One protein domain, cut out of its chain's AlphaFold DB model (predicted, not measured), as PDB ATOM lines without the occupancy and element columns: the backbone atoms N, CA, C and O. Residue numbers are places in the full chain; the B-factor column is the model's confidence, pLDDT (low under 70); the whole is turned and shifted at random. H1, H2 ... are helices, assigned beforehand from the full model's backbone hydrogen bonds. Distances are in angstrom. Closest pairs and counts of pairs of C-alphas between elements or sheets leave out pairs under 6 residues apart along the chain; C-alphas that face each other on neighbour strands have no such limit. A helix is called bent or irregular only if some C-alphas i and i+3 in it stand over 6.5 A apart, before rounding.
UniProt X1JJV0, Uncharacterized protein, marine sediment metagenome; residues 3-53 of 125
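Overview. This is residues 3 to 53 of the 125 residues of an uncharacterized protein of marine sediment metagenome (UniProt X1JJV0). One long helix, H2, makes the long axis of this elongated domain, and two short helices lie on the same side of it: H1 near its first end and H3 folded back on residues 34 to 42 of it. A stretch with no named element, residues 3 to 15, leads into H1, and from Pro 8 to Pro 15 it runs along the length of H2, opposite to the direction of that helix. The printed part has 51 residues, with three named helices in the order H1, H2, H3 and no named strand; the class is all helix, with 30 residues in the named helices. The whole is loose, with a radius of gyration of the C-alphas of 12.6 A, and the C-alphas span 38 by 23 by 15 A.

Arrangement. The longest helix is H2, residues 24 to 44. H3, residues 49 to 52, touches H2, which takes part with residues 34 to 42 alone. The closest C-alphas of these two helices are those of Tyr 38 and Gly 49, 4.7 A apart, and their centres are 10.1 A apart. H1, residues 16 to 20, is close to H2 but not clearly touching, with 2 pairs of C-alphas within 8 A. The closest C-alphas of H1 and H2 are those of Val 18 and Glu 24, 6.1 A apart, while the two centres are 20.4 A apart. H1 and H3 are apart. In H1 and H2 every O i to N i+4 pair is within hydrogen-bond range; H3 is too short for such a pair, and its one O i to N i+3 pair is within range.

Along the chain. H2 is 30.5 A long from C-alpha 24 at (207.391, 263.028, 203.731) to C-alpha 44 at (201.204, 251.529, 176.127). H1 begins at Asp 16, with its C-alpha at (210.274, 271.997, 203.290), and ends at Glu 20, 6.1 A away from C-alpha to C-alpha. H3 runs from Gly 49 to Ile 52, with C-alpha 52 at (200.776, 262.462, 185.113), and measures 6.0 A from first to last C-alpha. No helix is bent.

Size, cuts and confidence. The two C-alphas farthest apart are those of Glu 20 and Val 45, at 38.3 A. The first and last printed C-alphas, those of Cys 3 and Leu 53, are 15.9 A apart. The C-alphas of residues 3 to 15 lie 6 to 18 A from the mean of all C-alphas. The link from H1 to H2, 3 residues, and the link from H2 to H3, 4 residues, are both tight. The printed part has no cut. Its mean pLDDT is 94.9, and no printed residue is under 70.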
ATOM      1  N   CYS A   3     215.954 271.717 177.098       93.31
ATOM      2  CA  CYS A   3     215.365 270.892 178.141       93.31
ATOM      3  C   CYS A   3     215.379 269.430 177.714       93.31
ATOM      4  O   CYS A   3     214.921 269.117 176.616       93.31
ATOM      5  N   GLN A   4     215.820 268.546 178.604       92.12
ATOM      6  CA  GLN A   4     215.537 267.123 178.453       92.12
ATOM      7  C   GLN A   4     214.024 266.889 178.622       92.12
ATOM      8  O   GLN A   4     213.339 267.656 179.319       92.12
ATOM      9  N   GLY A   5     213.516 265.823 177.998       90.06
ATOM     10  CA  GLY A   5     212.234 265.234 178.380       90.06
ATOM     11  C   GLY A   5     212.221 264.855 179.865       90.06
ATOM     12  O   GLY A   5     213.271 264.771 180.508       90.06
ATOM     13  N   TYR A   6     211.028 264.674 180.424       91.19
ATOM     14  CA  TYR A   6     210.925 264.178 181.790       91.19
ATOM     15  C   TYR A   6     211.402 262.731 181.863       91.19
ATOM     16  O   TYR A   6     211.006 261.905 181.047       91.19
ATOM     17  N   ASP A   7     212.220 262.465 182.872       91.31
ATOM     18  CA  ASP A   7     212.741 261.153 183.213       91.31
ATOM     19  C   ASP A   7     212.627 261.016 184.741       91.31
ATOM     20  O   ASP A   7     213.334 261.735 185.462       91.31
ATOM     21  N   PRO A   8     211.699 260.182 185.250       92.81
ATOM     22  CA  PRO A   8     211.507 259.997 186.685       92.81
ATOM     23  C   PRO A   8     212.769 259.561 187.437       92.81
ATOM     24  O   PRO A   8     212.913 259.899 188.611       92.81
ATOM     25  N   ASP A   9     213.727 258.914 186.764       92.56
ATOM     26  CA  ASP A   9     214.967 258.439 187.387       92.56
ATOM     27  C   ASP A   9     215.906 259.591 187.798       92.56
ATOM     28  O   ASP A   9     216.825 259.409 188.599       92.56
ATOM     29  N   ILE A  10     215.661 260.817 187.310       94.50
ATOM     30  CA  ILE A  10     216.354 262.034 187.773       94.50
ATOM     31  C   ILE A  10     216.000 262.342 189.240       94.50
ATOM     32  O   ILE A  10     216.785 262.986 189.943       94.50
ATOM     33  N   GLY A  11     214.839 261.881 189.707       95.62
ATOM     34  CA  GLY A  11     214.349 262.058 191.066       95.62
ATOM     35  C   GLY A  11     213.392 263.237 191.225       95.62
ATOM     36  O   GLY A  11     212.872 263.808 190.264       95.62
ATOM     37  N   PHE A  12     213.143 263.609 192.477       96.69
ATOM     38  CA  PHE A  12     212.168 264.628 192.848       96.69
ATOM     39  C   PHE A  12     212.652 265.470 194.030       96.69
ATOM     40  O   PHE A  12     213.566 265.094 194.762       96.69
ATOM     41  N   THR A  13     212.021 266.624 194.222       96.56
ATOM     42  CA  THR A  13     212.303 267.536 195.334       96.56
ATOM     43  C   THR A  13     211.121 267.573 196.301       96.56
ATOM     44  O   THR A  13     209.994 267.845 195.894       96.56
ATOM     45  N   ILE A  14     211.378 267.321 197.589       96.19
ATOM     46  CA  ILE A  14     210.373 267.441 198.656       96.19
ATOM     47  C   ILE A  14     210.401 268.877 199.201       96.19
ATOM     48  O   ILE A  14     211.459 269.303 199.676       96.19
ATOM     49  N   PRO A  15     209.279 269.621 199.162       94.44
ATOM     50  CA  PRO A  15     209.198 270.945 199.768       94.44
ATOM     51  C   PRO A  15     209.380 270.912 201.280       94.44
ATOM     52  O   PRO A  15     208.859 270.017 201.939       94.44
ATOM     53  N   ASP A  16     210.056 271.918 201.839       92.25
ATOM     54  CA  ASP A  16     210.274 271.997 203.290       92.25
ATOM     55  C   ASP A  16     208.953 272.054 204.067       92.25
ATOM     56  O   ASP A  16     208.825 271.382 205.083       92.25
ATOM     57  N   SER A  17     207.915 272.686 203.508       94.19
ATOM     58  CA  SER A  17     206.567 272.686 204.090       94.19
ATOM     59  C   SER A  17     205.957 271.289 204.264       94.19
ATOM     60  O   SER A  17     205.131 271.090 205.147       94.19
ATOM     61  N   VAL A  18     206.351 270.304 203.445       95.69
ATOM     62  CA  VAL A  18     205.928 268.898 203.595       95.69
ATOM     63  C   VAL A  18     206.718 268.210 204.708       95.69
ATOM     64  O   VAL A  18     206.165 267.385 205.437       95.69
ATOM     65  N   LYS A  19     208.002 268.554 204.852       94.75
ATOM     66  CA  LYS A  19     208.865 268.023 205.913       94.75
ATOM     67  C   LYS A  19     208.431 268.525 207.285       94.75
ATOM     68  O   LYS A  19     208.343 267.740 208.221       94.75
ATOM     69  N   GLU A  20     208.096 269.809 207.378       96.00
ATOM     70  CA  GLU A  20     207.648 270.477 208.606       96.00
ATOM     71  C   GLU A  20     206.401 269.824 209.218       96.00
ATOM     72  O   GLU A  20     206.283 269.750 210.438       96.00
ATOM     73  N   VAL A  21     205.499 269.297 208.385       97.06
ATOM     74  CA  VAL A  21     204.292 268.586 208.840       97.06
ATOM     75  C   VAL A  21     204.485 267.069 208.971       97.06
ATOM     76  O   VAL A  21     203.538 266.359 209.292       97.06
ATOM     77  N   GLY A  22     205.691 266.546 208.720       96.31
ATOM     78  CA  GLY A  22     206.010 265.120 208.859       96.31
ATOM     79  C   GLY A  22     205.401 264.201 207.788       96.31
ATOM     80  O   GLY A  22     205.419 262.980 207.941       96.31
ATOM     81  N   GLU A  23     204.893 264.751 206.682       97.06
ATOM     82  CA  GLU A  23     204.169 264.004 205.635       97.06
ATOM     83  C   GLU A  23     205.082 263.472 204.513       97.06
ATOM     84  O   GLU A  23     204.614 263.023 203.463       97.06
ATOM     85  N   GLU A  24     206.401 263.471 204.722       97.50
ATOM     86  CA  GLU A  24     207.391 263.028 203.731       97.50
ATOM     87  C   GLU A  24     207.099 261.617 203.204       97.50
ATOM     88  O   GLU A  24     207.158 261.365 202.001       97.50
ATOM     89  N   LYS A  25     206.730 260.689 204.097       97.38
ATOM     90  CA  LYS A  25     206.451 259.292 203.731       97.38
ATOM     91  C   LYS A  25     205.266 259.185 202.775       97.38
ATOM     92  O   LYS A  25     205.364 258.494 201.760       97.38
ATOM     93  N   ARG A  26     204.170 259.887 203.076       97.12
ATOM     94  CA  ARG A  26     202.964 259.907 202.241       97.12
ATOM     95  C   ARG A  26     203.240 260.581 200.901       97.12
ATOM     96  O   ARG A  26     202.801 260.092 199.863       97.12
ATOM     97  N   PHE A  27     204.012 261.666 200.909       97.69
ATOM     98  CA  PHE A  27     204.441 262.345 199.692       97.69
ATOM     99  C   PHE A  27     205.228 261.402 198.770       97.69
ATOM    100  O   PHE A  27     204.880 261.248 197.600       97.69
ATOM    101  N   ILE A  28     206.229 260.699 199.310       97.44
ATOM    102  CA  ILE A  28     207.032 259.717 198.565       97.44
ATOM    103  C   ILE A  28     206.159 258.569 198.041       97.44
ATOM    104  O   ILE A  28     206.367 258.092 196.927       97.44
ATOM    105  N   GLU A  29     205.170 258.115 198.812       97.88
ATOM    106  CA  GLU A  29     204.236 257.082 198.361       97.88
ATOM    107  C   GLU A  29     203.436 257.528 197.125       97.88
ATOM    108  O   GLU A  29     203.295 256.761 196.168       97.88
ATOM    109  N   ILE A  30     202.950 258.774 197.117       97.25
ATOM    110  CA  ILE A  30     202.231 259.361 195.976       97.25
ATOM    111  C   ILE A  30     203.153 259.483 194.761       97.25
ATOM    112  O   ILE A  30     202.740 259.124 193.656       97.25
ATOM    113  N   ILE A  31     204.400 259.925 194.950       97.56
ATOM    114  CA  ILE A  31     205.397 259.980 193.872       97.56
ATOM    115  C   ILE A  31     205.601 258.589 193.268       97.56
ATOM    116  O   ILE A  31     205.359 258.405 192.080       97.56
ATOM    117  N   LYS A  32     205.872 257.566 194.085       97.12
ATOM    118  CA  LYS A  32     206.047 256.182 193.606       97.12
ATOM    119  C   LYS A  32     204.820 255.640 192.869       97.12
ATOM    120  O   LYS A  32     204.948 254.873 191.915       97.12
ATOM    121  N   LYS A  33     203.608 255.985 193.316       97.50
ATOM    122  CA  LYS A  33     202.365 255.628 192.606       97.50
ATOM    123  C   LYS A  33     202.288 256.326 191.247       97.50
ATOM    124  O   LYS A  33     201.931 255.682 190.265       97.50
ATOM    125  N   THR A  34     202.663 257.599 191.195       97.38
ATOM    126  CA  THR A  34     202.694 258.416 189.976       97.38
ATOM    127  C   THR A  34     203.692 257.861 188.960       97.38
ATOM    128  O   THR A  34     203.321 257.632 187.812       97.38
ATOM    129  N   GLU A  35     204.911 257.538 189.389       96.94
ATOM    130  CA  GLU A  35     205.961 256.942 188.551       96.94
ATOM    131  C   GLU A  35     205.518 255.595 187.959       96.94
ATOM    132  O   GLU A  35     205.667 255.338 186.765       96.94
ATOM    133  N   LYS A  36     204.860 254.742 188.757       96.62
ATOM    134  CA  LYS A  36     204.282 253.483 188.252       96.62
ATOM    135  C   LYS A  36     203.249 253.713 187.149       96.62
ATOM    136  O   LYS A  36     203.177 252.916 186.214       96.62
ATOM    137  N   VAL A  37     202.418 254.749 187.271       96.19
ATOM    138  CA  VAL A  37     201.428 255.101 186.241       96.19
ATOM    139  C   VAL A  37     202.122 255.677 185.009       96.19
ATOM    140  O   VAL A  37     201.794 255.259 183.902       96.19
ATOM    141  N   TYR A  38     203.127 256.535 185.193       96.31
ATOM    142  CA  TYR A  38     203.966 257.059 184.114       96.31
ATOM    143  C   TYR A  38     204.533 255.928 183.245       96.31
ATOM    144  O   TYR A  38     204.281 255.903 182.043       96.31
ATOM    145  N   HIS A  39     205.191 254.927 183.843       95.00
ATOM    146  CA  HIS A  39     205.778 253.822 183.074       95.00
ATOM    147  C   HIS A  39     204.730 252.969 182.346       95.00
ATOM    148  O   HIS A  39     204.992 252.466 181.254       95.00
ATOM    149  N   LYS A  40     203.528 252.810 182.916       95.75
ATOM    150  CA  LYS A  40     202.417 252.127 182.231       95.75
ATOM    151  C   LYS A  40     201.943 252.911 181.008       95.75
ATOM    152  O   LYS A  40     201.679 252.306 179.974       95.75
ATOM    153  N   ILE A  41     201.831 254.234 181.128       95.00
ATOM    154  CA  ILE A  41     201.415 255.110 180.030       95.00
ATOM    155  C   ILE A  41     202.473 255.114 178.922       95.00
ATOM    156  O   ILE A  41     202.133 254.880 177.762       95.00
ATOM    157  N   GLU A  42     203.747 255.308 179.272       93.94
ATOM    158  CA  GLU A  42     204.851 255.308 178.305       93.94
ATOM    159  C   GLU A  42     204.977 253.970 177.569       93.94
ATOM    160  O   GLU A  42     205.207 253.950 176.365       93.94
ATOM    161  N   LYS A  43     204.738 252.843 178.252       94.44
ATOM    162  CA  LYS A  43     204.754 251.518 177.619       94.44
ATOM    163  C   LYS A  43     203.607 251.301 176.622       94.44
ATOM    164  O   LYS A  43     203.802 250.601 175.634       94.44
ATOM    165  N   ASN A  44     202.414 251.829 176.904       94.06
ATOM    166  CA  ASN A  44     201.204 251.529 176.127       94.06
ATOM    167  C   ASN A  44     200.934 252.528 174.996       94.06
ATOM    168  O   ASN A  44     200.453 252.129 173.940       94.06
ATOM    169  N   VAL A  45     201.180 253.818 175.238       91.62
ATOM    170  CA  VAL A  45     200.852 254.910 174.305       91.62
ATOM    171  C   VAL A  45     202.110 255.656 173.857       91.62
ATOM    172  O   VAL A  45     202.203 256.041 172.695       91.62
ATOM    173  N   GLY A  46     203.086 255.816 174.758       87.75
ATOM    174  CA  GLY A  46     204.321 256.565 174.516       87.75
ATOM    175  C   GLY A  46     204.122 258.086 174.470       87.75
ATOM    176  O   GLY A  46     203.064 258.583 174.090       87.75
ATOM    177  N   ASN A  47     205.149 258.843 174.861       85.56
ATOM    178  CA  ASN A  47     205.267 260.304 174.713       85.56
ATOM    179  C   ASN A  47     204.196 261.173 175.412       85.56
ATOM    180  O   ASN A  47     204.181 262.388 175.215       85.56
ATOM    181  N   ILE A  48     203.311 260.597 176.230       93.38
ATOM    182  CA  ILE A  48     202.276 261.334 176.981       93.38
ATOM    183  C   ILE A  48     202.329 261.077 178.492       93.38
ATOM    184  O   ILE A  48     201.548 261.649 179.251       93.38
ATOM    185  N   GLY A  49     203.252 260.242 178.968       92.44
ATOM    186  CA  GLY A  49     203.406 259.933 180.385       92.44
ATOM    187  C   GLY A  49     203.744 261.168 181.211       92.44
ATOM    188  O   GLY A  49     203.314 261.272 182.354       92.44
ATOM    189  N   SER A  50     204.422 262.168 180.640       93.62
ATOM    190  CA  SER A  50     204.772 263.395 181.369       93.62
ATOM    191  C   SER A  50     203.570 264.135 181.968       93.62
ATOM    192  O   SER A  50     203.748 264.858 182.941       93.62
ATOM    193  N   TYR A  51     202.358 263.950 181.432       94.31
ATOM    194  CA  TYR A  51     201.143 264.602 181.935       94.31
ATOM    195  C   TYR A  51     200.720 264.145 183.332       94.31
ATOM    196  O   TYR A  51     200.027 264.894 184.017       94.31
ATOM    197  N   ILE A  52     201.111 262.939 183.765       95.88
ATOM    198  CA  ILE A  52     200.776 262.462 185.113       95.88
ATOM    199  C   ILE A  52     201.811 262.886 186.159       95.88
ATOM    200  O   ILE A  52     201.531 262.835 187.354       95.88
ATOM    201  N   LEU A  53     203.011 263.298 185.733       96.31
ATOM    202  CA  LEU A  53     204.086 263.653 186.653       96.31
ATOM    203  C   LEU A  53     203.730 264.904 187.461       96.31
ATOM    204  O   LEU A  53     203.162 265.872 186.964       96.31
TER     205      LEU A  53